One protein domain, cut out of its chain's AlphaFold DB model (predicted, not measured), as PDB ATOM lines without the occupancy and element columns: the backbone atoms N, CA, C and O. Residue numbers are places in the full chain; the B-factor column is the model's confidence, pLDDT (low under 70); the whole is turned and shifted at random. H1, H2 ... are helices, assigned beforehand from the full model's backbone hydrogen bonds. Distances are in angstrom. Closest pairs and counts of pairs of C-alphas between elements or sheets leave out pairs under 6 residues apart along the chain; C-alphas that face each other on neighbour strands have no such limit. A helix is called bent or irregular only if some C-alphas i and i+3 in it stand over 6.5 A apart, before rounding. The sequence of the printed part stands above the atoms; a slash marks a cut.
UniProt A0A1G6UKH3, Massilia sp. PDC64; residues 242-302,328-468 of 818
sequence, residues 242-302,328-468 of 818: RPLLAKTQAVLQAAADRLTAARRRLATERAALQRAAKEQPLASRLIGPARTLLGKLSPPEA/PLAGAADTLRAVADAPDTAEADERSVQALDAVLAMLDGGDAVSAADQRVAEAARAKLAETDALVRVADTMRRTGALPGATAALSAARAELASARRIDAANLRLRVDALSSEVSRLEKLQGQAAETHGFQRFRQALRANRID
ATOM      1  N   ARG A 242     130.493 154.355 184.207       89.44
ATOM      2  CA  ARG A 242     131.334 153.157 184.002       89.44
ATOM      3  C   ARG A 242     131.161 152.519 182.620       89.44
ATOM      4  O   ARG A 242     132.190 152.160 182.043       89.44
ATOM      5  N   PRO A 243     129.946 152.376 182.050       93.06
ATOM      6  CA  PRO A 243     129.779 151.807 180.714       93.06
ATOM      7  C   PRO A 243     130.481 152.642 179.641       93.06
ATOM      8  O   PRO A 243     131.224 152.096 178.827       93.06
ATOM      9  N   LEU A 244     130.316 153.968 179.674       91.12
ATOM     10  CA  LEU A 244     130.952 154.876 178.720       91.12
ATOM     11  C   LEU A 244     132.482 154.828 178.838       91.12
ATOM     12  O   LEU A 244     133.194 154.721 177.833       91.12
ATOM     13  N   LEU A 245     133.003 154.830 180.066       91.75
ATOM     14  CA  LEU A 245     134.438 154.729 180.309       91.75
ATOM     15  C   LEU A 245     135.014 153.386 179.834       91.75
ATOM     16  O   LEU A 245     136.058 153.357 179.182       91.75
ATOM     17  N   ALA A 246     134.321 152.281 180.107       93.94
ATOM     18  CA  ALA A 246     134.722 150.956 179.645       93.94
ATOM     19  C   ALA A 246     134.739 150.869 178.111       93.94
ATOM     20  O   ALA A 246     135.672 150.307 177.537       93.94
ATOM     21  N   LYS A 247     133.756 151.473 177.429       95.31
ATOM     22  CA  LYS A 247     133.688 151.495 175.959       95.31
ATOM     23  C   LYS A 247     134.791 152.339 175.332       95.31
ATOM     24  O   LYS A 247     135.429 151.885 174.387       95.31
ATOM     25  N   THR A 248     135.075 153.525 175.870       93.19
ATOM     26  CA  THR A 248     136.200 154.341 175.371       93.19
ATOM     27  C   THR A 248     137.546 153.643 175.575       93.19
ATOM     28  O   THR A 248     138.382 153.672 174.672       93.19
ATOM     29  N   GLN A 249     137.733 152.945 176.701       95.62
ATOM     30  CA  GLN A 249     138.919 152.118 176.942       95.62
ATOM     31  C   GLN A 249     139.018 150.959 175.940       95.62
ATOM     32  O   GLN A 249     140.100 150.690 175.421       95.62
ATOM     33  N   ALA A 250     137.901 150.287 175.645       95.12
ATOM     34  CA  ALA A 250     137.863 149.205 174.665       95.12
ATOM     35  C   ALA A 250     138.233 149.698 173.257       95.12
ATOM     36  O   ALA A 250     139.051 149.067 172.593       95.12
ATOM     37  N   VAL A 251     137.704 150.850 172.824       94.19
ATOM     38  CA  VAL A 251     138.053 151.454 171.524       94.19
ATOM     39  C   VAL A 251     139.533 151.824 171.464       94.19
ATOM     40  O   VAL A 251     140.197 151.536 170.468       94.19
ATOM     41  N   LEU A 252     140.069 152.425 172.530       95.00
ATOM     42  CA  LEU A 252     141.491 152.751 172.629       95.00
ATOM     43  C   LEU A 252     142.369 151.498 172.494       95.00
ATOM     44  O   LEU A 252     143.336 151.506 171.728       95.00
ATOM     45  N   GLN A 253     142.014 150.420 173.198       95.06
ATOM     46  CA  GLN A 253     142.738 149.153 173.138       95.06
ATOM     47  C   GLN A 253     142.658 148.523 171.740       95.06
ATOM     48  O   GLN A 253     143.692 148.202 171.157       95.06
ATOM     49  N   ALA A 254     141.461 148.440 171.153       93.56
ATOM     50  CA  ALA A 254     141.254 147.880 169.819       93.56
ATOM     51  C   ALA A 254     142.020 148.657 168.731       93.56
ATOM     52  O   ALA A 254     142.654 148.059 167.858       93.56
ATOM     53  N   ALA A 255     142.041 149.993 168.805       92.00
ATOM     54  CA  ALA A 255     142.821 150.824 167.888       92.00
ATOM     55  C   ALA A 255     144.336 150.578 168.034       92.00
ATOM     56  O   ALA A 255     145.046 150.483 167.029       92.00
ATOM     57  N   ALA A 256     144.833 150.436 169.268       93.00
ATOM     58  CA  ALA A 256     146.240 150.143 169.544       93.00
ATOM     59  C   ALA A 256     146.659 148.746 169.046       93.00
ATOM     60  O   ALA A 256     147.734 148.592 168.450       93.00
ATOM     61  N   ASP A 257     145.802 147.745 169.237       92.38
ATOM     62  CA  ASP A 257     146.030 146.374 168.777       92.38
ATOM     63  C   ASP A 257     146.061 146.311 167.244       92.38
ATOM     64  O   ASP A 257     147.011 145.773 166.656       92.38
ATOM     65  N   ARG A 258     145.098 146.962 166.576       91.44
ATOM     66  CA  ARG A 258     145.046 147.044 165.109       91.44
ATOM     67  C   ARG A 258     146.245 147.794 164.530       91.44
ATOM     68  O   ARG A 258     146.850 147.331 163.562       91.44
ATOM     69  N   LEU A 259     146.655 148.906 165.144       92.12
ATOM     70  CA  LEU A 259     147.863 149.635 164.750       92.12
ATOM     71  C   LEU A 259     149.120 148.761 164.872       92.12
ATOM     72  O   LEU A 259     149.975 148.758 163.981       92.12
ATOM     73  N   THR A 260     149.234 148.001 165.959       92.88
ATOM     74  CA  THR A 260     150.358 147.084 166.184       92.88
ATOM     75  C   THR A 260     150.407 146.002 165.105       92.88
ATOM     76  O   THR A 260     151.480 145.737 164.550       92.88
ATOM     77  N   ALA A 261     149.261 145.419 164.751       89.31
ATOM     78  CA  ALA A 261     149.155 144.449 163.663       89.31
ATOM     79  C   ALA A 261     149.546 145.060 162.302       89.31
ATOM     80  O   ALA A 261     150.382 144.492 161.590       89.31
ATOM     81  N   ALA A 262     149.032 146.247 161.971       87.50
ATOM     82  CA  ALA A 262     149.343 146.953 160.725       87.50
ATOM     83  C   ALA A 262     150.839 147.299 160.603       87.50
ATOM     84  O   ALA A 262     151.450 147.066 159.557       87.50
ATOM     85  N   ARG A 263     151.481 147.764 161.685       91.56
ATOM     86  CA  ARG A 263     152.932 148.036 161.718       91.56
ATOM     87  C   ARG A 263     153.767 146.778 161.475       91.56
ATOM     88  O   ARG A 263     154.746 146.835 160.728       91.56
ATOM     89  N   ARG A 264     153.377 145.632 162.052       90.50
ATOM     90  CA  ARG A 264     154.041 144.337 161.799       90.50
ATOM     91  C   ARG A 264     153.920 143.920 160.329       90.50
ATOM     92  O   ARG A 264     154.916 143.505 159.728       90.50
ATOM     93  N   ARG A 265     152.735 144.075 159.728       87.25
ATOM     94  CA  ARG A 265     152.508 143.809 158.295       87.25
ATOM     95  C   ARG A 265     153.352 144.726 157.409       87.25
ATOM     96  O   ARG A 265     154.073 144.236 156.543       87.25
ATOM     97  N   LEU A 266     153.355 146.029 157.682       87.75
ATOM     98  CA  LEU A 266     154.161 147.012 156.952       87.75
ATOM     99  C   LEU A 266     155.662 146.698 157.013       87.75
ATOM    100  O   LEU A 266     156.349 146.771 155.995       87.75
ATOM    101  N   ALA A 267     156.181 146.322 158.187       88.06
ATOM    102  CA  ALA A 267     157.579 145.917 158.341       88.06
ATOM    103  C   ALA A 267     157.919 144.684 157.483       88.06
ATOM    104  O   ALA A 267     158.974 144.639 156.847       88.06
ATOM    105  N   THR A 268     156.999 143.719 157.419       88.44
ATOM    106  CA  THR A 268     157.151 142.486 156.633       88.44
ATOM    107  C   THR A 268     157.185 142.778 155.128       88.44
ATOM    108  O   THR A 268     158.105 142.330 154.437       88.44
ATOM    109  N   GLU A 269     156.248 143.586 154.622       85.75
ATOM    110  CA  GLU A 269     156.187 143.979 153.204       85.75
ATOM    111  C   GLU A 269     157.379 144.865 152.800       85.75
ATOM    112  O   GLU A 269     157.968 144.665 151.738       85.75
ATOM    113  N   ARG A 270     157.829 145.783 153.670       89.19
ATOM    114  CA  ARG A 270     159.051 146.577 153.436       89.19
ATOM    115  C   ARG A 270     160.290 145.692 153.314       89.19
ATOM    116  O   ARG A 270     161.106 145.912 152.420       89.19
ATOM    117  N   ALA A 271     160.424 144.677 154.170       88.31
ATOM    118  CA  ALA A 271     161.523 143.719 154.075       88.31
ATOM    119  C   ALA A 271     161.462 142.905 152.769       88.31
ATOM    120  O   ALA A 271     162.501 142.643 152.161       88.31
ATOM    121  N   ALA A 272     160.263 142.533 152.305       84.06
ATOM    122  CA  ALA A 272     160.071 141.861 151.019       84.06
ATOM    123  C   ALA A 272     160.454 142.757 149.829       84.06
ATOM    124  O   ALA A 272     161.231 142.331 148.975       84.06
ATOM    125  N   LEU A 273     160.009 144.016 149.820       85.00
ATOM    126  CA  LEU A 273     160.369 145.000 148.795       85.00
ATOM    127  C   LEU A 273     161.885 145.244 148.736       85.00
ATOM    128  O   LEU A 273     162.465 145.292 147.653       85.00
ATOM    129  N   GLN A 274     162.552 145.345 149.891       87.06
ATOM    130  CA  GLN A 274     164.011 145.493 149.955       87.06
ATOM    131  C   GLN A 274     164.754 144.281 149.381       87.06
ATOM    132  O   GLN A 274     165.777 144.460 148.717       87.06
ATOM    133  N   ARG A 275     164.264 143.054 149.613       84.56
ATOM    134  CA  ARG A 275     164.827 141.842 148.990       84.56
ATOM    135  C   ARG A 275     164.660 141.876 147.471       84.56
ATOM    136  O   ARG A 275     165.656 141.740 146.764       84.56
ATOM    137  N   ALA A 276     163.456 142.176 146.980       79.44
ATOM    138  CA  ALA A 276     163.177 142.286 145.546       79.44
ATOM    139  C   ALA A 276     164.064 143.342 144.851       79.44
ATOM    140  O   ALA A 276     164.598 143.100 143.767       79.44
ATOM    141  N   ALA A 277     164.299 144.488 145.499       78.94
ATOM    142  CA  ALA A 277     165.185 145.535 144.987       78.94
ATOM    143  C   ALA A 277     166.660 145.091 144.909       78.94
ATOM    144  O   ALA A 277     167.353 145.414 143.944       78.94
ATOM    145  N   LYS A 278     167.148 144.314 145.889       77.06
ATOM    146  CA  LYS A 278     168.519 143.766 145.892       77.06
ATOM    147  C   LYS A 278     168.746 142.692 144.825       77.06
ATOM    148  O   LYS A 278     169.883 142.508 144.402       77.06
ATOM    149  N   GLU A 279     167.698 142.011 144.367       68.44
ATOM    150  CA  GLU A 279     167.762 140.987 143.309       68.44
ATOM    151  C   GLU A 279     167.693 141.569 141.880       68.44
ATOM    152  O   GLU A 279     168.007 140.892 140.895       68.44
ATOM    153  N   GLN A 280     167.336 142.851 141.748       59.84
ATOM    154  CA  GLN A 280     167.237 143.581 140.480       59.84
ATOM    155  C   GLN A 280     168.568 143.848 139.714       59.84
ATOM    156  O   GLN A 280     168.498 143.973 138.486       59.84
ATOM    157  N   PRO A 281     169.787 143.876 140.312       51.38
ATOM    158  CA  PRO A 281     171.026 144.185 139.582       51.38
ATOM    159  C   PRO A 281     171.548 143.067 138.660       51.38
ATOM    160  O   PRO A 281     172.526 143.279 137.943       51.38
ATOM    161  N   LEU A 282     170.931 141.881 138.643       46.50
ATOM    162  CA  LEU A 282     171.370 140.770 137.781       46.50
ATOM    163  C   LEU A 282     170.707 140.756 136.392       46.50
ATOM    164  O   LEU A 282     171.231 140.126 135.476       46.50
ATOM    165  N   ALA A 283     169.602 141.483 136.196       43.03
ATOM    166  CA  ALA A 283     168.877 141.513 134.920       43.03
ATOM    167  C   ALA A 283     169.412 142.572 133.936       43.03
ATOM    168  O   ALA A 283     169.445 142.346 132.726       43.03
ATOM    169  N   SER A 284     169.902 143.711 134.436       42.62
ATOM    170  CA  SER A 284     170.429 144.807 133.606       42.62
ATOM    171  C   SER A 284     171.746 144.462 132.896       42.62
ATOM    172  O   SER A 284     172.059 145.061 131.869       42.62
ATOM    173  N   ARG A 285     172.479 143.439 133.359       45.28
ATOM    174  CA  ARG A 285     173.697 142.932 132.697       45.28
ATOM    175  C   ARG A 285     173.435 141.987 131.512       45.28
ATOM    176  O   ARG A 285     174.378 141.645 130.809       45.28
ATOM    177  N   LEU A 286     172.184 141.590 131.253       43.28
ATOM    178  CA  LEU A 286     171.833 140.617 130.200       43.28
ATOM    179  C   LEU A 286     171.075 141.223 129.005       43.28
ATOM    180  O   LEU A 286     170.900 140.550 127.993       43.28
ATOM    181  N   ILE A 287     170.690 142.503 129.071       44.28
ATOM    182  CA  ILE A 287     169.996 143.204 127.971       44.28
ATOM    183  C   ILE A 287     170.972 143.617 126.853       44.28
ATOM    184  O   ILE A 287     170.599 143.625 125.680       44.28
ATOM    185  N   GLY A 288     172.237 143.899 127.192       44.31
ATOM    186  CA  GLY A 288     173.277 144.253 126.217       44.31
ATOM    187  C   GLY A 288     173.468 143.190 125.122       44.31
ATOM    188  O   GLY A 288     173.338 143.523 123.946       44.31
ATOM    189  N   PRO A 289     173.673 141.906 125.473       42.34
ATOM    190  CA  PRO A 289     173.835 140.831 124.488       42.34
ATOM    191  C   PRO A 289     172.564 140.493 123.685       42.34
ATOM    192  O   PRO A 289     172.664 140.107 122.522       42.34
ATOM    193  N   ALA A 290     171.369 140.666 124.265       38.19
ATOM    194  CA  ALA A 290     170.092 140.393 123.591       38.19
ATOM    195  C   ALA A 290     169.811 141.383 122.444       38.19
ATOM    196  O   ALA A 290     169.317 140.998 121.384       38.19
ATOM    197  N   ARG A 291     170.201 142.652 122.619       41.75
ATOM    198  CA  ARG A 291     170.082 143.702 121.594       41.75
ATOM    199  C   ARG A 291     171.014 143.453 120.404       41.75
ATOM    200  O   ARG A 291     170.649 143.725 119.266       41.75
ATOM    201  N   THR A 292     172.188 142.877 120.662       43.25
ATOM    202  CA  THR A 292     173.151 142.465 119.629       43.25
ATOM    203  C   THR A 292     172.701 141.211 118.867       43.25
ATOM    204  O   THR A 292     173.093 141.036 117.716       43.25
ATOM    205  N   LEU A 293     171.862 140.355 119.467       43.09
ATOM    206  CA  LEU A 293     171.259 139.201 118.787       43.09
ATOM    207  C   LEU A 293     170.062 139.602 117.904       43.09
ATOM    208  O   LEU A 293     169.945 139.114 116.786       43.09
ATOM    209  N   LEU A 294     169.216 140.530 118.369       41.81
ATOM    210  CA  LEU A 294     168.063 141.054 117.614       41.81
ATOM    211  C   LEU A 294     168.467 141.847 116.362       41.81
ATOM    212  O   LEU A 294     167.759 141.807 115.365       41.81
ATOM    213  N   GLY A 295     169.631 142.505 116.374       45.41
ATOM    214  CA  GLY A 295     170.180 143.185 115.193       45.41
ATOM    215  C   GLY A 295     170.663 142.254 114.071       45.41
ATOM    216  O   GLY A 295     171.132 142.748 113.051       45.41
ATOM    217  N   LYS A 296     170.591 140.926 114.257       45.12
ATOM    218  CA  LYS A 296     171.000 139.911 113.270       45.12
ATOM    219  C   LYS A 296     169.830 139.123 112.664       45.12
ATOM    220  O   LYS A 296     170.082 138.240 111.853       45.12
ATOM    221  N   LEU A 297     168.589 139.413 113.060       43.16
ATOM    222  CA  LEU A 297     167.383 138.778 112.514       43.16
ATOM    223  C   LEU A 297     166.812 139.607 111.360       43.16
ATOM    224  O   LEU A 297     166.924 140.836 111.362       43.16
ATOM    225  N   SER A 298     166.191 138.948 110.382       50.97
ATOM    226  CA  SER A 298     165.520 139.651 109.288       50.97
ATOM    227  C   SER A 298     164.162 140.221 109.752       50.97
ATOM    228  O   SER A 298     163.532 139.655 110.650       50.97
ATOM    229  N   PRO A 299     163.681 141.347 109.181       50.06
ATOM    230  CA  PRO A 299     162.465 142.033 109.637       50.06
ATOM    231  C   PRO A 299     161.188 141.176 109.792       50.06
ATOM    232  O   PRO A 299     160.440 141.450 110.727       50.06
ATOM    233  N   PRO A 300     160.922 140.138 108.971       45.44
ATOM    234  CA  PRO A 300     159.752 139.272 109.159       45.44
ATOM    235  C   PRO A 300     159.833 138.411 110.433       45.44
ATOM    236  O   PRO A 300     158.849 138.265 111.151       45.44
ATOM    237  N   GLU A 301     161.024 137.914 110.777       47.03
ATOM    238  CA  GLU A 301     161.241 136.998 111.910       47.03
ATOM    239  C   GLU A 301     161.161 137.716 113.267       47.03
ATOM    240  O   GLU A 301     160.757 137.138 114.276       47.03
ATOM    241  N   ALA A 302     161.508 139.006 113.297       45.34
ATOM    242  CA  ALA A 302     161.349 139.845 114.481       45.34
ATOM    243  C   ALA A 302     159.877 140.229 114.738       45.34
ATOM    244  O   ALA A 302     159.496 140.443 115.889       45.34
ATOM    245  N   PRO A 328     137.014 151.746 155.480       67.88
ATOM    246  CA  PRO A 328     136.181 151.144 156.518       67.88
ATOM    247  C   PRO A 328     136.282 151.884 157.860       67.88
ATOM    248  O   PRO A 328     135.454 151.664 158.738       67.88
ATOM    249  N   LEU A 329     137.277 152.766 158.018       76.44
ATOM    250  CA  LEU A 329     137.447 153.633 159.186       76.44
ATOM    251  C   LEU A 329     136.939 155.062 158.935       76.44
ATOM    252  O   LEU A 329     137.096 155.930 159.803       76.44
ATOM    253  N   ALA A 330     136.333 155.333 157.771       76.56
ATOM    254  CA  ALA A 330     135.715 156.623 157.491       76.56
ATOM    255  C   ALA A 330     134.613 156.910 158.519       76.56
ATOM    256  O   ALA A 330     133.672 156.139 158.682       76.56
ATOM    257  N   GLY A 331     134.740 158.036 159.220       82.56
ATOM    258  CA  GLY A 331     133.783 158.475 160.234       82.56
ATOM    259  C   GLY A 331     134.137 158.087 161.671       82.56
ATOM    260  O   GLY A 331     133.748 158.821 162.570       82.56
ATOM    261  N   ALA A 332     134.956 157.056 161.926       88.00
ATOM    262  CA  ALA A 332     135.317 156.651 163.297       88.00
ATOM    263  C   ALA A 332     135.990 157.790 164.094       88.00
ATOM    264  O   ALA A 332     135.682 158.039 165.259       88.00
ATOM    265  N   ALA A 333     136.866 158.536 163.420       85.94
ATOM    266  CA  ALA A 333     137.519 159.736 163.932       85.94
ATOM    267  C   ALA A 333     136.537 160.861 164.307       85.94
ATOM    268  O   ALA A 333     136.766 161.584 165.279       85.94
ATOM    269  N   ASP A 334     135.479 161.037 163.518       88.00
ATOM    270  CA  ASP A 334     134.471 162.075 163.738       88.00
ATOM    271  C   ASP A 334     133.473 161.642 164.812       88.00
ATOM    272  O   ASP A 334     133.092 162.459 165.645       88.00
ATOM    273  N   THR A 335     133.146 160.351 164.881       90.62
ATOM    274  CA  THR A 335     132.375 159.756 165.974       90.62
ATOM    275  C   THR A 335     133.079 159.933 167.315       90.62
ATOM    276  O   THR A 335     132.459 160.391 168.266       90.62
ATOM    277  N   LEU A 336     134.383 159.644 167.403       88.81
ATOM    278  CA  LEU A 336     135.156 159.851 168.635       88.81
ATOM    279  C   LEU A 336     135.187 161.317 169.077       88.81
ATOM    280  O   LEU A 336     135.107 161.596 170.275       88.81
ATOM    281  N   ARG A 337     135.259 162.249 168.116       85.31
ATOM    282  CA  ARG A 337     135.157 163.686 168.393       85.31
ATOM    283  C   ARG A 337     133.756 164.054 168.885       85.31
ATOM    284  O   ARG A 337     133.641 164.713 169.905       85.31
ATOM    285  N   ALA A 338     132.706 163.554 168.236       86.75
ATOM    286  CA  ALA A 338     131.325 163.778 168.659       86.75
ATOM    287  C   ALA A 338     131.038 163.222 170.066       86.75
ATOM    288  O   ALA A 338     130.321 163.856 170.830       86.75
ATOM    289  N   VAL A 339     131.624 162.076 170.431       85.50
ATOM    290  CA  VAL A 339     131.546 161.509 171.790       85.50
ATOM    291  C   VAL A 339     132.281 162.385 172.810       85.50
ATOM    292  O   VAL A 339     131.813 162.543 173.935       85.50
ATOM    293  N   ALA A 340     133.428 162.962 172.442       81.12
ATOM    294  CA  ALA A 340     134.140 163.903 173.306       81.12
ATOM    295  C   ALA A 340     133.361 165.222 173.476       81.12
ATOM    296  O   ALA A 340     133.270 165.740 174.582       81.12
ATOM    297  N   ASP A 341     132.736 165.722 172.413       81.44
ATOM    298  CA  ASP A 341     131.975 166.977 172.420       81.44
ATOM    299  C   ASP A 341     130.532 166.816 172.939       81.44
ATOM    300  O   ASP A 341     129.799 167.800 173.069       81.44
ATOM    301  N   ALA A 342     130.103 165.584 173.230       79.81
ATOM    302  CA  ALA A 342     128.755 165.291 173.693       79.81
ATOM    303  C   ALA A 342     128.451 166.025 175.016       79.81
ATOM    304  O   ALA A 342     129.304 166.055 175.914       79.81
ATOM    305  N   PRO A 343     127.238 166.595 175.175       81.75
ATOM    306  CA  PRO A 343     126.867 167.293 176.399       81.75
ATOM    307  C   PRO A 343     126.902 166.344 177.600       81.75
ATOM    308  O   PRO A 343     126.733 165.133 177.458       81.75
ATOM    309  N   ASP A 344     127.103 166.893 178.800       77.38
ATOM    310  CA  ASP A 344     127.183 166.094 180.022       77.38
ATOM    311  C   ASP A 344     125.792 165.658 180.511       77.38
ATOM    312  O   ASP A 344     125.351 166.074 181.575       77.38
ATOM    313  N   THR A 345     125.105 164.787 179.762       81.94
ATOM    314  CA  THR A 345     123.789 164.228 180.131       81.94
ATOM    315  C   THR A 345     123.726 162.705 179.979       81.94
ATOM    316  O   THR A 345     124.408 162.131 179.133       81.94
ATOM    317  N   ALA A 346     122.858 162.045 180.754       81.56
ATOM    318  CA  ALA A 346     122.676 160.589 180.689       81.56
ATOM    319  C   ALA A 346     122.258 160.099 179.283       81.56
ATOM    320  O   ALA A 346     122.806 159.126 178.776       81.56
ATOM    321  N   GLU A 347     121.350 160.817 178.612       87.00
ATOM    322  CA  GLU A 347     120.924 160.507 177.235       87.00
ATOM    323  C   GLU A 347     122.087 160.628 176.232       87.00
ATOM    324  O   GLU A 347     122.200 159.860 175.274       87.00
ATOM    325  N   ALA A 348     122.970 161.612 176.421       86.94
ATOM    326  CA  ALA A 348     124.143 161.778 175.573       86.94
ATOM    327  C   ALA A 348     125.184 160.675 175.806       86.94
ATOM    328  O   ALA A 348     125.792 160.217 174.836       86.94
ATOM    329  N   ASP A 349     125.350 160.208 177.043       87.94
ATOM    330  CA  ASP A 349     126.240 159.089 177.359       87.94
ATOM    331  C   ASP A 349     125.729 157.776 176.754       87.94
ATOM    332  O   ASP A 349     126.514 157.036 176.163       87.94
ATOM    333  N   GLU A 350     124.421 157.507 176.814       90.50
ATOM    334  CA  GLU A 350     123.822 156.315 176.196       90.50
ATOM    335  C   GLU A 350     124.023 156.305 174.673       90.50
ATOM    336  O   GLU A 350     124.494 155.318 174.103       90.50
ATOM    337  N   ARG A 351     123.765 157.440 174.007       92.56
ATOM    338  CA  ARG A 351     124.066 157.601 172.573       92.56
ATOM    339  C   ARG A 351     125.554 157.437 172.276       92.56
ATOM    340  O   ARG A 351     125.915 156.845 171.262       92.56
ATOM    341  N   SER A 352     126.417 157.937 173.158       92.12
ATOM    342  CA  SER A 352     127.868 157.809 173.014       92.12
ATOM    343  C   SER A 352     128.324 156.357 173.128       92.12
ATOM    344  O   SER A 352     129.169 155.929 172.349       92.12
ATOM    345  N   VAL A 353     127.734 155.571 174.033       93.69
ATOM    346  CA  VAL A 353     127.986 154.125 174.143       93.69
ATOM    347  C   VAL A 353     127.632 153.410 172.837       93.69
ATOM    348  O   VAL A 353     128.471 152.686 172.304       93.69
ATOM    349  N   GLN A 354     126.450 153.671 172.272       93.12
ATOM    350  CA  GLN A 354     126.026 153.083 170.992       93.12
ATOM    351  C   GLN A 354     126.953 153.489 169.835       93.12
ATOM    352  O   GLN A 354     127.304 152.675 168.980       93.12
ATOM    353  N   ALA A 355     127.390 154.748 169.817       92.88
ATOM    354  CA  ALA A 355     128.316 155.251 168.813       92.88
ATOM    355  C   ALA A 355     129.705 154.593 168.921       92.88
ATOM    356  O   ALA A 355     130.314 154.260 167.905       92.88
ATOM    357  N   LEU A 356     130.198 154.355 170.141       93.62
ATOM    358  CA  LEU A 356     131.458 153.644 170.377       93.62
ATOM    359  C   LEU A 356     131.369 152.167 169.979       93.62
ATOM    360  O   LEU A 356     132.352 151.630 169.473       93.62
ATOM    361  N   ASP A 357     130.208 151.527 170.129       93.69
ATOM    362  CA  ASP A 357     129.984 150.165 169.628       93.69
ATOM    363  C   ASP A 357     130.100 150.083 168.104       93.69
ATOM    364  O   ASP A 357     130.703 149.146 167.580       93.69
ATOM    365  N   ALA A 358     129.617 151.097 167.381       91.56
ATOM    366  CA  ALA A 358     129.830 151.182 165.938       91.56
ATOM    367  C   ALA A 358     131.321 151.329 165.587       91.56
ATOM    368  O   ALA A 358     131.795 150.686 164.650       91.56
ATOM    369  N   VAL A 359     132.083 152.118 166.355       91.38
ATOM    370  CA  VAL A 359     133.540 152.253 166.162       91.38
ATOM    371  C   VAL A 359     134.269 150.938 166.446       91.38
ATOM    372  O   VAL A 359     135.160 150.566 165.685       91.38
ATOM    373  N   LEU A 360     133.885 150.210 167.498       92.81
ATOM    374  CA  LEU A 360     134.422 148.874 167.779       92.81
ATOM    375  C   LEU A 360     134.150 147.918 166.616       92.81
ATOM    376  O   LEU A 360     135.080 147.284 166.128       92.81
ATOM    377  N   ALA A 361     132.924 147.893 166.092       89.38
ATOM    378  CA  ALA A 361     132.583 147.066 164.936       89.38
ATOM    379  C   ALA A 361     133.399 147.430 163.678       89.38
ATOM    380  O   ALA A 361     133.779 146.543 162.916       89.38
ATOM    381  N   MET A 362     133.715 148.714 163.462       88.56
ATOM    382  CA  MET A 362     134.611 149.151 162.377       88.56
ATOM    383  C   MET A 362     136.055 148.670 162.589       88.56
ATOM    384  O   MET A 362     136.725 148.275 161.634       88.56
ATOM    385  N   LEU A 363     136.538 148.690 163.835       86.69
ATOM    386  CA  LEU A 363     137.871 148.208 164.206       86.69
ATOM    387  C   LEU A 363     137.987 146.681 164.116       86.69
ATOM    388  O   LEU A 363     139.045 146.194 163.713       86.69
ATOM    389  N   ASP A 364     136.908 145.953 164.406       85.50
ATOM    390  CA  ASP A 364     136.803 144.497 164.254       85.50
ATOM    391  C   ASP A 364     136.569 144.074 162.795       85.50
ATOM    392  O   ASP A 364     136.941 142.967 162.397       85.50
ATOM    393  N   GLY A 365     135.986 144.964 161.979       71.06
ATOM    394  CA  GLY A 365     135.773 144.814 160.540       71.06
ATOM    395  C   GLY A 365     137.076 144.453 159.826       71.06
ATOM    396  O   GLY A 365     137.943 145.300 159.587       71.06
ATOM    397  N   GLY A 366     137.220 143.154 159.565       61.06
ATOM    398  CA  GLY A 366     138.487 142.497 159.280       61.06
ATOM    399  C   GLY A 366     139.178 142.897 157.978       61.06
ATOM    400  O   GLY A 366     138.659 143.630 157.137       61.06
ATOM    401  N   ASP A 367     140.377 142.338 157.833       57.06
ATOM    402  CA  ASP A 367     141.363 142.477 156.757       57.06
ATOM    403  C   ASP A 367     140.870 142.029 155.354       57.06
ATOM    404  O   ASP A 367     141.547 141.272 154.653       57.06
ATOM    405  N   ALA A 368     139.705 142.490 154.892       50.56
ATOM    406  CA  ALA A 368     139.159 142.169 153.570       50.56
ATOM    407  C   ALA A 368     140.118 142.572 152.430       50.56
ATOM    408  O   ALA A 368     140.195 141.897 151.404       50.56
ATOM    409  N   VAL A 369     140.922 143.615 152.657       53.28
ATOM    410  CA  VAL A 369     141.993 144.046 151.748       53.28
ATOM    411  C   VAL A 369     143.135 143.016 151.696       53.28
ATOM    412  O   VAL A 369     143.687 142.768 150.629       53.28
ATOM    413  N   SER A 370     143.442 142.318 152.799       57.31
ATOM    414  CA  SER A 370     144.540 141.335 152.831       57.31
ATOM    415  C   SER A 370     144.261 140.082 152.005       57.31
ATOM    416  O   SER A 370     145.185 139.549 151.401       57.31
ATOM    417  N   ALA A 371     143.006 139.625 151.940       55.72
ATOM    418  CA  ALA A 371     142.664 138.368 151.278       55.72
ATOM    419  C   ALA A 371     142.708 138.490 149.747       55.72
ATOM    420  O   ALA A 371     143.108 137.548 149.063       55.72
ATOM    421  N   ALA A 372     142.316 139.643 149.198       54.31
ATOM    422  CA  ALA A 372     142.453 139.930 147.771       54.31
ATOM    423  C   ALA A 372     143.924 140.187 147.399       54.31
ATOM    424  O   ALA A 372     144.423 139.610 146.431       54.31
ATOM    425  N   ASP A 373     144.643 140.958 148.220       61.00
ATOM    426  CA  ASP A 373     146.064 141.256 148.011       61.00
ATOM    427  C   ASP A 373     146.956 140.013 148.135       61.00
ATOM    428  O   ASP A 373     147.918 139.874 147.374       61.00
ATOM    429  N   GLN A 374     146.635 139.081 149.042       63.66
ATOM    430  CA  GLN A 374     147.320 137.789 149.153       63.66
ATOM    431  C   GLN A 374     147.140 136.953 147.894       63.66
ATOM    432  O   GLN A 374     148.132 136.449 147.381       63.66
ATOM    433  N   ARG A 375     145.923 136.856 147.344       66.31
ATOM    434  CA  ARG A 375     145.681 136.089 146.109       66.31
ATOM    435  C   ARG A 375     146.459 136.658 144.925       66.31
ATOM    436  O   ARG A 375     147.050 135.901 144.160       66.31
ATOM    437  N   VAL A 376     146.511 137.986 144.795       64.94
ATOM    438  CA  VAL A 376     147.303 138.657 143.748       64.94
ATOM    439  C   VAL A 376     148.804 138.436 143.970       64.94
ATOM    440  O   VAL A 376     149.537 138.172 143.016       64.94
ATOM    441  N   ALA A 377     149.277 138.489 145.219       64.81
ATOM    442  CA  ALA A 377     150.673 138.213 145.561       64.81
ATOM    443  C   ALA A 377     151.067 136.748 145.309       64.81
ATOM    444  O   ALA A 377     152.157 136.484 144.808       64.81
ATOM    445  N   GLU A 378     150.205 135.794 145.650       68.31
ATOM    446  CA  GLU A 378     150.416 134.363 145.418       68.31
ATOM    447  C   GLU A 378     150.435 134.044 143.924       68.31
ATOM    448  O   GLU A 378     151.343 133.350 143.469       68.31
ATOM    449  N   ALA A 379     149.521 134.627 143.142       64.62
ATOM    450  CA  ALA A 379     149.515 134.501 141.687       64.62
ATOM    451  C   ALA A 379     150.795 135.074 141.051       64.62
ATOM    452  O   ALA A 379     151.404 134.432 140.193       64.62
ATOM    453  N   ALA A 380     151.258 136.243 141.511       66.12
ATOM    454  CA  ALA A 380     152.509 136.844 141.041       66.12
ATOM    455  C   ALA A 380     153.736 135.975 141.381       66.12
ATOM    456  O   ALA A 380     154.604 135.775 140.529       66.12
ATOM    457  N   ARG A 381     153.790 135.398 142.590       68.56
ATOM    458  CA  ARG A 381     154.862 134.471 143.001       68.56
ATOM    459  C   ARG A 381     154.828 133.161 142.223       68.56
ATOM    460  O   ARG A 381     155.887 132.677 141.829       68.56
ATOM    461  N   ALA A 382     153.645 132.601 141.984       69.94
ATOM    462  CA  ALA A 382     153.478 131.396 141.175       69.94
ATOM    463  C   ALA A 382     153.981 131.631 139.745       69.94
ATOM    464  O   ALA A 382     154.762 130.829 139.230       69.94
ATOM    465  N   LYS A 383     153.635 132.780 139.146       69.00
ATOM    466  CA  LYS A 383     154.132 133.162 137.820       69.00
ATOM    467  C   LYS A 383     155.647 133.355 137.808       69.00
ATOM    468  O   LYS A 383     156.318 132.875 136.902       69.00
ATOM    469  N   LEU A 384     156.203 133.994 138.838       68.62
ATOM    470  CA  LEU A 384     157.648 134.164 138.980       68.62
ATOM    471  C   LEU A 384     158.379 132.812 139.069       68.62
ATOM    472  O   LEU A 384     159.407 132.632 138.419       68.62
ATOM    473  N   ALA A 385     157.845 131.864 139.844       70.75
ATOM    474  CA  ALA A 385     158.404 130.522 139.989       70.75
ATOM    475  C   ALA A 385     158.346 129.722 138.677       70.75
ATOM    476  O   ALA A 385     159.317 129.044 138.335       70.75
ATOM    477  N   GLU A 386     157.245 129.840 137.926       69.94
ATOM    478  CA  GLU A 386     157.087 129.256 136.591       69.94
ATOM    479  C   GLU A 386     158.148 129.804 135.622       69.94
ATOM    480  O   GLU A 386     158.887 129.035 135.003       69.94
ATOM    481  N   THR A 387     158.304 131.129 135.542       66.81
ATOM    482  CA  THR A 387     159.292 131.758 134.651       66.81
ATOM    483  C   THR A 387     160.733 131.432 135.057       66.81
ATOM    484  O   THR A 387     161.589 131.211 134.202       66.81
ATOM    485  N   ASP A 388     161.025 131.340 136.354       69.62
ATOM    486  CA  ASP A 388     162.348 130.956 136.858       69.62
ATOM    487  C   ASP A 388     162.678 129.479 136.550       69.62
ATOM    488  O   ASP A 388     163.813 129.140 136.200       69.62
ATOM    489  N   ALA A 389     161.675 128.593 136.588       67.12
ATOM    490  CA  ALA A 389     161.814 127.212 136.128       67.12
ATOM    491  C   ALA A 389     162.097 127.138 134.617       67.12
ATOM    492  O   ALA A 389     163.011 126.415 134.214       67.12
ATOM    493  N   LEU A 390     161.402 127.936 133.799       65.62
ATOM    494  CA  LEU A 390     161.660 128.044 132.356       65.62
ATOM    495  C   LEU A 390     163.087 128.529 132.062       65.62
ATOM    496  O   LEU A 390     163.760 127.970 131.195       65.62
ATOM    497  N   VAL A 391     163.600 129.502 132.826       68.25
ATOM    498  CA  VAL A 391     164.999 129.956 132.719       68.25
ATOM    499  C   VAL A 391     165.983 128.825 133.036       68.25
ATOM    500  O   VAL A 391     166.972 128.666 132.315       68.25
ATOM    501  N   ARG A 392     165.730 128.010 134.072       71.81
ATOM    502  CA  ARG A 392     166.579 126.849 134.409       71.81
ATOM    503  C   ARG A 392     166.576 125.783 133.315       71.81
ATOM    504  O   ARG A 392     167.640 125.258 132.981       71.81
ATOM    505  N   VAL A 393     165.409 125.474 132.749       66.56
ATOM    506  CA  VAL A 393     165.276 124.510 131.643       66.56
ATOM    507  C   VAL A 393     166.018 125.013 130.405       66.56
ATOM    508  O   VAL A 393     166.859 124.292 129.867       66.56
ATOM    509  N   ALA A 394     165.802 126.272 130.013       64.88
ATOM    510  CA  ALA A 394     166.480 126.884 128.871       64.88
ATOM    511  C   ALA A 394     168.009 126.942 129.055       64.88
ATOM    512  O   ALA A 394     168.762 126.694 128.113       64.88
ATOM    513  N   ASP A 395     168.495 127.220 130.268       70.75
ATOM    514  CA  ASP A 395     169.934 127.221 130.548       70.75
ATOM    515  C   ASP A 395     170.531 125.807 130.553       70.75
ATOM    516  O   ASP A 395     171.657 125.619 130.098       70.75
ATOM    517  N   THR A 396     169.773 124.801 130.992       68.75
ATOM    518  CA  THR A 396     170.181 123.390 130.905       68.75
ATOM    519  C   THR A 396     170.290 122.949 129.447       68.75
ATOM    520  O   THR A 396     171.335 122.439 129.051       68.75
ATOM    521  N   MET A 397     169.275 123.240 128.623       66.06
ATOM    522  CA  MET A 397     169.284 122.971 127.176       66.06
ATOM    523  C   MET A 397     170.454 123.658 126.461       66.06
ATOM    524  O   MET A 397     171.069 123.075 125.568       66.06
ATOM    525  N   ARG A 398     170.802 124.885 126.877       75.06
ATOM    526  CA  ARG A 398     171.981 125.605 126.376       75.06
ATOM    527  C   ARG A 398     173.285 124.887 126.730       75.06
ATOM    528  O   ARG A 398     174.167 124.807 125.883       75.06
ATOM    529  N   ARG A 399     173.430 124.393 127.966       74.31
ATOM    530  CA  ARG A 399     174.647 123.690 128.419       74.31
ATOM    531  C   ARG A 399     174.819 122.320 127.763       74.31
ATOM    532  O   ARG A 399     175.953 121.910 127.555       74.31
ATOM    533  N   THR A 400     173.727 121.631 127.439       71.44
ATOM    534  CA  THR A 400     173.751 120.294 126.821       71.44
ATOM    535  C   THR A 400     173.755 120.318 125.291       71.44
ATOM    536  O   THR A 400     173.894 119.267 124.675       71.44
ATOM    537  N   GLY A 401     173.607 121.493 124.664       64.06
ATOM    538  CA  GLY A 401     173.581 121.640 123.203       64.06
ATOM    539  C   GLY A 401     172.321 121.075 122.537       64.06
ATOM    540  O   GLY A 401     172.312 120.867 121.327       64.06
ATOM    541  N   ALA A 402     171.256 120.826 123.305       54.16
ATOM    542  CA  ALA A 402     170.110 120.017 122.888       54.16
ATOM    543  C   ALA A 402     169.141 120.689 121.888       54.16
ATOM    544  O   ALA A 402     168.189 120.043 121.464       54.16
ATOM    545  N   LEU A 403     169.342 121.960 121.508       53.69
ATOM    546  CA  LEU A 403     168.460 122.678 120.574       53.69
ATOM    547  C   LEU A 403     169.158 123.853 119.856       53.69
ATOM    548  O   LEU A 403     169.723 124.731 120.523       53.69
ATOM    549  N   PRO A 404     169.042 123.964 118.518       52.81
ATOM    550  CA  PRO A 404     169.302 125.209 117.798       52.81
ATOM    551  C   PRO A 404     168.331 126.297 118.286       52.81
ATOM    552  O   PRO A 404     167.120 126.116 118.240       52.81
ATOM    553  N   GLY A 405     168.852 127.418 118.799       59.50
ATOM    554  CA  GLY A 405     168.035 128.533 119.312       59.50
ATOM    555  C   GLY A 405     167.918 128.641 120.841       59.50
ATOM    556  O   GLY A 405     167.356 129.619 121.335       59.50
ATOM    557  N   ALA A 406     168.519 127.727 121.616       61.75
ATOM    558  CA  ALA A 406     168.482 127.748 123.090       61.75
ATOM    559  C   ALA A 406     168.968 129.076 123.720       61.75
ATOM    560  O   ALA A 406     168.462 129.506 124.755       61.75
ATOM    561  N   THR A 407     169.910 129.778 123.080       68.62
ATOM    562  CA  THR A 407     170.376 131.106 123.521       68.62
ATOM    563  C   THR A 407     169.287 132.179 123.408       68.62
ATOM    564  O   THR A 407     169.163 133.015 124.305       68.62
ATOM    565  N   ALA A 408     168.482 132.151 122.340       67.06
ATOM    566  CA  ALA A 408     167.375 133.086 122.141       67.06
ATOM    567  C   ALA A 408     166.233 132.800 123.130       67.06
ATOM    568  O   ALA A 408     165.755 133.725 123.785       67.06
ATOM    569  N   ALA A 409     165.889 131.523 123.333       64.31
ATOM    570  CA  ALA A 409     164.906 131.096 124.332       64.31
ATOM    571  C   ALA A 409     165.315 131.491 125.764       64.31
ATOM    572  O   ALA A 409     164.514 132.047 126.512       64.31
ATOM    573  N   LEU A 410     166.589 131.302 126.133       70.81
ATOM    574  CA  LEU A 410     167.114 131.739 127.431       70.81
ATOM    575  C   LEU A 410     167.071 133.266 127.589       70.81
ATOM    576  O   LEU A 410     166.793 133.767 128.678       70.81
ATOM    577  N   SER A 411     167.347 134.017 126.520       68.44
ATOM    578  CA  SER A 411     167.252 135.479 126.525       68.44
ATOM    579  C   SER A 411     165.810 135.960 126.711       68.44
ATOM    580  O   SER A 411     165.580 136.870 127.507       68.44
ATOM    581  N   ALA A 412     164.845 135.342 126.023       68.50
ATOM    582  CA  ALA A 412     163.421 135.648 126.158       68.50
ATOM    583  C   ALA A 412     162.906 135.322 127.569       68.50
ATOM    584  O   ALA A 412     162.363 136.200 128.236       68.50
ATOM    585  N   ALA A 413     163.203 134.126 128.090       66.19
ATOM    586  CA  ALA A 413     162.816 133.718 129.443       66.19
ATOM    587  C   ALA A 413     163.420 134.633 130.530       66.19
ATOM    588  O   ALA A 413     162.766 134.971 131.515       66.19
ATOM    589  N   ARG A 414     164.662 135.107 130.344       74.12
ATOM    590  CA  ARG A 414     165.290 136.093 131.244       74.12
ATOM    591  C   ARG A 414     164.630 137.470 131.171       74.12
ATOM    592  O   ARG A 414     164.528 138.138 132.199       74.12
ATOM    593  N   ALA A 415     164.200 137.903 129.986       69.50
ATOM    594  CA  ALA A 415     163.476 139.159 129.811       69.50
ATOM    595  C   ALA A 415     162.080 139.101 130.454       69.50
ATOM    596  O   ALA A 415     161.693 140.047 131.146       69.50
ATOM    597  N   GLU A 416     161.370 137.980 130.307       68.75
ATOM    598  CA  GLU A 416     160.102 137.729 130.997       68.75
ATOM    599  C   GLU A 416     160.277 137.682 132.515       68.75
ATOM    600  O   GLU A 416     159.546 138.369 133.224       68.75
ATOM    601  N   LEU A 417     161.301 136.987 133.028       72.88
ATOM    602  CA  LEU A 417     161.599 136.951 134.465       72.88
ATOM    603  C   LEU A 417     161.891 138.356 135.014       72.88
ATOM    604  O   LEU A 417     161.419 138.727 136.088       72.88
ATOM    605  N   ALA A 418     162.632 139.173 134.264       72.38
ATOM    606  CA  ALA A 418     162.892 140.568 134.618       72.38
ATOM    607  C   ALA A 418     161.630 141.447 134.545       72.38
ATOM    608  O   ALA A 418     161.537 142.452 135.254       72.38
ATOM    609  N   SER A 419     160.670 141.116 133.678       72.44
ATOM    610  CA  SER A 419     159.361 141.777 133.628       72.44
ATOM    611  C   SER A 419     158.511 141.396 134.843       72.44
ATOM    612  O   SER A 419     158.052 142.275 135.570       72.44
ATOM    613  N   ALA A 420     158.403 140.098 135.137       69.81
ATOM    614  CA  ALA A 420     157.661 139.563 136.275       69.81
ATOM    615  C   ALA A 420     158.184 140.115 137.612       69.81
ATOM    616  O   ALA A 420     157.400 140.584 138.432       69.81
ATOM    617  N   ARG A 421     159.514 140.185 137.795       77.31
ATOM    618  CA  ARG A 421     160.137 140.814 138.980       77.31
ATOM    619  C   ARG A 421     159.801 142.299 139.122       77.31
ATOM    620  O   ARG A 421     159.654 142.782 140.239       77.31
ATOM    621  N   ARG A 422     159.685 143.041 138.012       75.44
ATOM    622  CA  ARG A 422     159.288 144.461 138.040       75.44
ATOM    623  C   ARG A 422     157.831 144.634 138.460       75.44
ATOM    624  O   ARG A 422     157.551 145.538 139.239       75.44
ATOM    625  N   ILE A 423     156.937 143.775 137.974       74.25
ATOM    626  CA  ILE A 423     155.515 143.785 138.343       74.25
ATOM    627  C   ILE A 423     155.345 143.428 139.826       74.25
ATOM    628  O   ILE A 423     154.659 144.149 140.544       74.25
ATOM    629  N   ASP A 424     156.029 142.392 140.322       76.38
ATOM    630  CA  ASP A 424     155.979 142.014 141.742       76.38
ATOM    631  C   ASP A 424     156.534 143.121 142.658       76.38
ATOM    632  O   ASP A 424     155.900 143.487 143.646       76.38
ATOM    633  N   ALA A 425     157.657 143.747 142.285       78.75
ATOM    634  CA  ALA A 425     158.205 144.890 143.020       78.75
ATOM    635  C   ALA A 425     157.268 146.115 143.011       78.75
ATOM    636  O   ALA A 425     157.157 146.809 144.023       78.75
ATOM    637  N   ALA A 426     156.578 146.385 141.897       77.38
ATOM    638  CA  ALA A 426     155.580 147.451 141.816       77.38
ATOM    639  C   ALA A 426     154.366 147.160 142.715       77.38
ATOM    640  O   ALA A 426     153.941 148.036 143.466       77.38
ATOM    641  N   ASN A 427     153.876 145.918 142.722       76.44
ATOM    642  CA  ASN A 427     152.782 145.480 143.592       76.44
ATOM    643  C   ASN A 427     153.168 145.548 145.078       76.44
ATOM    644  O   ASN A 427     152.390 146.027 145.900       76.44
ATOM    645  N   LEU A 428     154.388 145.127 145.431       79.19
ATOM    646  CA  LEU A 428     154.938 145.274 146.783       79.19
ATOM    647  C   LEU A 428     154.993 146.740 147.215       79.19
ATOM    648  O   LEU A 428     154.644 147.060 148.348       79.19
ATOM    649  N   ARG A 429     155.403 147.643 146.318       82.69
ATOM    650  CA  ARG A 429     155.434 149.081 146.603       82.69
ATOM    651  C   ARG A 429     154.037 149.638 146.870       82.69
ATOM    652  O   ARG A 429     153.861 150.314 147.876       82.69
ATOM    653  N   LEU A 430     153.050 149.294 146.041       79.75
ATOM    654  CA  LEU A 430     151.656 149.700 146.252       79.75
ATOM    655  C   LEU A 430     151.112 149.205 147.600       79.75
ATOM    656  O   LEU A 430     150.491 149.980 148.325       79.75
ATOM    657  N   ARG A 431     151.405 147.954 147.987       81.31
ATOM    658  CA  ARG A 431     151.033 147.416 149.308       81.31
ATOM    659  C   ARG A 431     151.718 148.148 150.456       81.31
ATOM    660  O   ARG A 431     151.075 148.444 151.459       81.31
ATOM    661  N   VAL A 432     153.011 148.453 150.323       83.81
ATOM    662  CA  VAL A 432     153.754 149.240 151.320       83.81
ATOM    663  C   VAL A 432     153.151 150.636 151.469       83.81
ATOM    664  O   VAL A 432     152.972 151.082 152.600       83.81
ATOM    665  N   ASP A 433     152.807 151.306 150.371       80.88
ATOM    666  CA  ASP A 433     152.206 152.642 150.394       80.88
ATOM    667  C   ASP A 433     150.797 152.605 151.023       80.88
ATOM    668  O   ASP A 433     150.484 153.423 151.893       80.88
ATOM    669  N   ALA A 434     149.979 151.602 150.680       80.81
ATOM    670  CA  ALA A 434     148.651 151.389 151.262       80.81
ATOM    671  C   ALA A 434     148.711 151.096 152.773       80.81
ATOM    672  O   ALA A 434     148.022 151.755 153.554       80.81
ATOM    673  N   LEU A 435     149.581 150.173 153.200       83.56
ATOM    674  CA  LEU A 435     149.804 149.856 154.616       83.56
ATOM    675  C   LEU A 435     150.401 151.043 155.376       83.56
ATOM    676  O   LEU A 435     150.065 151.257 156.535       83.56
ATOM    677  N   SER A 436     151.272 151.836 154.746       84.81
ATOM    678  CA  SER A 436     151.799 153.054 155.364       84.81
ATOM    679  C   SER A 436     150.689 154.080 155.593       84.81
ATOM    680  O   SER A 436     150.653 154.695 156.653       84.81
ATOM    681  N   SER A 437     149.766 154.238 154.639       84.56
ATOM    682  CA  SER A 437     148.584 155.096 154.787       84.56
ATOM    683  C   SER A 437     147.614 154.575 155.856       84.56
ATOM    684  O   SER A 437     147.068 155.352 156.640       84.56
ATOM    685  N   GLU A 438     147.405 153.258 155.938       85.50
ATOM    686  CA  GLU A 438     146.619 152.629 157.008       85.50
ATOM    687  C   GLU A 438     147.246 152.849 158.391       85.50
ATOM    688  O   GLU A 438     146.546 153.285 159.301       85.50
ATOM    689  N   VAL A 439     148.557 152.632 158.541       88.88
ATOM    690  CA  VAL A 439     149.284 152.902 159.792       88.88
ATOM    691  C   VAL A 439     149.102 154.358 160.215       88.88
ATOM    692  O   VAL A 439     148.691 154.596 161.347       88.88
ATOM    693  N   SER A 440     149.309 155.324 159.316       88.00
ATOM    694  CA  SER A 440     149.113 156.745 159.635       88.00
ATOM    695  C   SER A 440     147.673 157.068 160.065       88.00
ATOM    696  O   SER A 440     147.456 157.889 160.959       88.00
ATOM    697  N   ARG A 441     146.664 156.428 159.457       87.56
ATOM    698  CA  ARG A 441     145.251 156.592 159.849       87.56
ATOM    699  C   ARG A 441     144.963 155.992 161.222       87.56
ATOM    700  O   ARG A 441     144.314 156.645 162.035       87.56
ATOM    701  N   LEU A 442     145.471 154.793 161.496       89.75
ATOM    702  CA  LEU A 442     145.319 154.121 162.788       89.75
ATOM    703  C   LEU A 442     146.053 154.858 163.913       89.75
ATOM    704  O   LEU A 442     145.528 154.927 165.016       89.75
ATOM    705  N   GLU A 443     147.211 155.467 163.644       91.19
ATOM    706  CA  GLU A 443     147.903 156.350 164.597       91.19
ATOM    707  C   GLU A 443     147.032 157.549 164.977       91.19
ATOM    708  O   GLU A 443     146.866 157.853 166.159       91.19
ATOM    709  N   LYS A 444     146.417 158.202 163.982       89.31
ATOM    710  CA  LYS A 444     145.482 159.305 164.223       89.31
ATOM    711  C   LYS A 444     144.265 158.839 165.026       89.31
ATOM    712  O   LYS A 444     143.893 159.501 165.991       89.31
ATOM    713  N   LEU A 445     143.674 157.703 164.655       89.69
ATOM    714  CA  LEU A 445     142.506 157.142 165.332       89.69
ATOM    715  C   LEU A 445     142.818 156.750 166.783       89.69
ATOM    716  O   LEU A 445     142.050 157.090 167.676       89.69
ATOM    717  N   GLN A 446     143.957 156.097 167.032       92.44
ATOM    718  CA  GLN A 446     144.427 155.769 168.379       92.44
ATOM    719  C   GLN A 446     144.626 157.040 169.215       92.44
ATOM    720  O   GLN A 446     144.200 157.083 170.367       92.44
ATOM    721  N   GLY A 447     145.232 158.084 168.638       86.94
ATOM    722  CA  GLY A 447     145.395 159.379 169.302       86.94
ATOM    723  C   GLY A 447     144.056 160.007 169.697       86.94
ATOM    724  O   GLY A 447     143.897 160.439 170.836       86.94
ATOM    725  N   GLN A 448     143.068 159.982 168.798       88.62
ATOM    726  CA  GLN A 448     141.714 160.460 169.091       88.62
ATOM    727  C   GLN A 448     141.012 159.601 170.145       88.62
ATOM    728  O   GLN A 448     140.382 160.146 171.041       88.62
ATOM    729  N   ALA A 449     141.153 158.275 170.096       88.06
ATOM    730  CA  ALA A 449     140.582 157.384 171.103       88.06
ATOM    731  C   ALA A 449     141.187 157.637 172.493       88.06
ATOM    732  O   ALA A 449     140.463 157.632 173.488       88.06
ATOM    733  N   ALA A 450     142.495 157.909 172.564       86.50
ATOM    734  CA  ALA A 450     143.183 158.257 173.806       86.50
ATOM    735  C   ALA A 450     142.702 159.604 174.364       86.50
ATOM    736  O   ALA A 450     142.454 159.717 175.563       86.50
ATOM    737  N   GLU A 451     142.526 160.603 173.497       83.75
ATOM    738  CA  GLU A 451     141.955 161.906 173.851       83.75
ATOM    739  C   GLU A 451     140.514 161.768 174.364       83.75
ATOM    740  O   GLU A 451     140.215 162.243 175.460       83.75
ATOM    741  N   THR A 452     139.645 161.049 173.645       83.75
ATOM    742  CA  THR A 452     138.258 160.794 174.058       83.75
ATOM    743  C   THR A 452     138.203 160.050 175.395       83.75
ATOM    744  O   THR A 452     137.479 160.472 176.294       83.75
ATOM    745  N   HIS A 453     138.981 158.976 175.573       88.56
ATOM    746  CA  HIS A 453     139.037 158.243 176.842       88.56
ATOM    747  C   HIS A 453     139.528 159.132 177.993       88.56
ATOM    748  O   HIS A 453     138.933 159.150 179.073       88.56
ATOM    749  N   GLY A 454     140.583 159.917 177.759       80.56
ATOM    750  CA  GLY A 454     141.103 160.854 178.746       80.56
ATOM    751  C   GLY A 454     140.089 161.928 179.140       80.56
ATOM    752  O   GLY A 454     139.940 162.233 180.325       80.56
ATOM    753  N   PHE A 455     139.328 162.442 178.174       82.25
ATOM    754  CA  PHE A 455     138.250 163.395 178.417       82.25
ATOM    755  C   PHE A 455     137.117 162.796 179.261       82.25
ATOM    756  O   PHE A 455     136.647 163.442 180.198       82.25
ATOM    757  N   GLN A 456     136.721 161.544 179.008       85.62
ATOM    758  CA  GLN A 456     135.703 160.872 179.826       85.62
ATOM    759  C   GLN A 456     136.180 160.624 181.264       85.62
ATOM    760  O   GLN A 456     135.429 160.870 182.208       85.62
ATOM    761  N   ARG A 457     137.449 160.236 181.467       85.75
ATOM    762  CA  ARG A 457     138.043 160.154 182.819       85.75
ATOM    763  C   ARG A 457     138.016 161.497 183.539       85.75
ATOM    764  O   ARG A 457     137.718 161.554 184.730       85.75
ATOM    765  N   PHE A 458     138.327 162.573 182.824       81.62
ATOM    766  CA  PHE A 458     138.277 163.921 183.372       81.62
ATOM    767  C   PHE A 458     136.846 164.336 183.757       81.62
ATOM    768  O   PHE A 458     136.653 164.865 184.850       81.62
ATOM    769  N   ARG A 459     135.835 164.045 182.924       82.50
ATOM    770  CA  ARG A 459     134.413 164.277 183.250       82.50
ATOM    771  C   ARG A 459     133.977 163.514 184.498       82.50
ATOM    772  O   ARG A 459     133.390 164.115 185.392       82.50
ATOM    773  N   GLN A 460     134.335 162.236 184.602       85.31
ATOM    774  CA  GLN A 460     134.054 161.429 185.790       85.31
ATOM    775  C   GLN A 460     134.695 162.032 187.053       85.31
ATOM    776  O   GLN A 460     134.045 162.132 188.092       85.31
ATOM    777  N   ALA A 461     135.956 162.473 186.967       82.38
ATOM    778  CA  ALA A 461     136.649 163.107 188.088       82.38
ATOM    779  C   ALA A 461     136.005 164.444 188.494       82.38
ATOM    780  O   ALA A 461     135.867 164.718 189.685       82.38
ATOM    781  N   LEU A 462     135.571 165.259 187.524       82.44
ATOM    782  CA  LEU A 462     134.818 166.488 187.788       82.44
ATOM    783  C   LEU A 462     133.473 166.206 188.464       82.44
ATOM    784  O   LEU A 462     133.111 166.926 189.388       82.44
ATOM    785  N   ARG A 463     132.751 165.162 188.045       84.94
ATOM    786  CA  ARG A 463     131.484 164.773 188.675       84.94
ATOM    787  C   ARG A 463     131.689 164.321 190.114       84.94
ATOM    788  O   ARG A 463     131.004 164.816 190.998       84.94
ATOM    789  N   ALA A 464     132.663 163.442 190.358       87.62
ATOM    790  CA  ALA A 464     133.020 163.024 191.714       87.62
ATOM    791  C   ALA A 464     133.378 164.239 192.586       87.62
ATOM    792  O   ALA A 464     132.849 164.401 193.681       87.62
ATOM    793  N   ASN A 465     134.182 165.159 192.044       87.38
ATOM    794  CA  ASN A 465     134.518 166.407 192.716       87.38
ATOM    795  C   ASN A 465     133.295 167.289 193.007       87.38
ATOM    796  O   ASN A 465     133.239 167.919 194.061       87.38
ATOM    797  N   ARG A 466     132.323 167.344 192.094       86.50
ATOM    798  CA  ARG A 466     131.079 168.085 192.294       86.50
ATOM    799  C   ARG A 466     130.207 167.451 193.370       86.50
ATOM    800  O   ARG A 466     129.701 168.196 194.199       86.50
ATOM    801  N   ILE A 467     130.070 166.124 193.398       91.62
ATOM    802  CA  ILE A 467     129.334 165.406 194.453       91.62
ATOM    803  C   ILE A 467     129.944 165.736 195.819       91.62
ATOM    804  O   ILE A 467     129.237 166.249 196.685       91.62
ATOM    805  N   ASP A 468     131.260 165.553 195.970       93.00
ATOM    806  CA  ASP A 468     131.985 165.886 197.203       93.00
ATOM    807  C   ASP A 468     131.823 167.370 197.563       93.00
ATOM    808  O   ASP A 468     131.628 167.744 198.720       93.00
TER     809      ASP A 468
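What this domain is: This is residues 242 to 302 and 328 to 468 of the 818 residues of a protein of Massilia sp. PDC64 (UniProt A0A1G6UKH3). A long rod of helices: H7 runs almost its whole length, and H1 packs along H7 in the opposite direction. Near the first residues of H1 the hairpin of H4 and H5 packs on this pair, making an up-and-down bundle of four, H1, H4, H5 and H7; toward the other end H6 lies beside the first part of H7, small H2 packs on H7, and residues 295 to 301 stick out. The printed part has 202 residues, with seven named helices in the order H1 to H7 and no named strand; the class is all helix. It is extended, with a radius of gyration of the C-alphas of 28.1 A and spans of 96 by 30 by 23 A.

How they stand to each other: Start with H1, residues 242 to 282, and set it beside the hub H7, residues 406 to 468: they touch, closest at the C-alphas of Leu 252 and Ala 449, 5.0 A apart, at a shallow tilt of 20 degrees, opposite ways. Look next at H2, residues 287 to 294, which touches residues 408 to 415 of H7 alone, closest at C-alphas Ala 290 and Ser 411, 6.4 A, at 38 degrees, only just a steep tilt, opposite ways. H3, residues 299 to 302, touches no helix. H4, residues 332 to 341, and H5, residues 346 to 364, form a hairpin, closest at C-alphas Val 339 and Ser 352, 5.4 A. H4 touches residues 444 to 456 of H7 alone, closest at C-alphas Ala 340 and Thr 452, 5.2 A; residues 243 to 258 of H1 alone touch H5, closest at C-alphas Leu 244 and Val 353, 5.5 A. H5 and H7 are apart. H6, residues 368 to 400, makes a hairpin with H7, touching residues 406 to 427 alone, closest at C-alphas Ala 394 and Leu 410, 5.1 A; H1 and H6 are apart. In H4, H5 and H7 every O i to N i+4 pair is within hydrogen-bond range; H1 has 35 of 37, H2 3 of 4, H6 28 of 29, and H3 is too short for such a pair.

Where its parts are: Find C-alpha 242 at (131.334, 153.157, 184.002); from there H1 runs 62.4 A to C-alpha 282. It is irregular, but only just: C-alphas 278 and 281 are 6.8 A apart. H2 spans 10.8 A, H3 5.4 A, H4 14.2 A, H5 27.0 A and H6 48.9 A. H7 runs 91.0 A from C-alpha 406 at (168.482, 127.748, 123.090) to C-alpha 468 at (131.985, 165.886, 197.203).

The domain as a whole: The two C-alphas farthest apart, Ser 298 and Asp 468, are 97.7 A apart. Residues 303 to 327 are cut out, with 50.3 A between C-alphas 302 and 328. The links printed whole are tight. Mean pLDDT of the printed part is 76.0; 69 residues are under 70, among them 279 to 302 and 366 to 384.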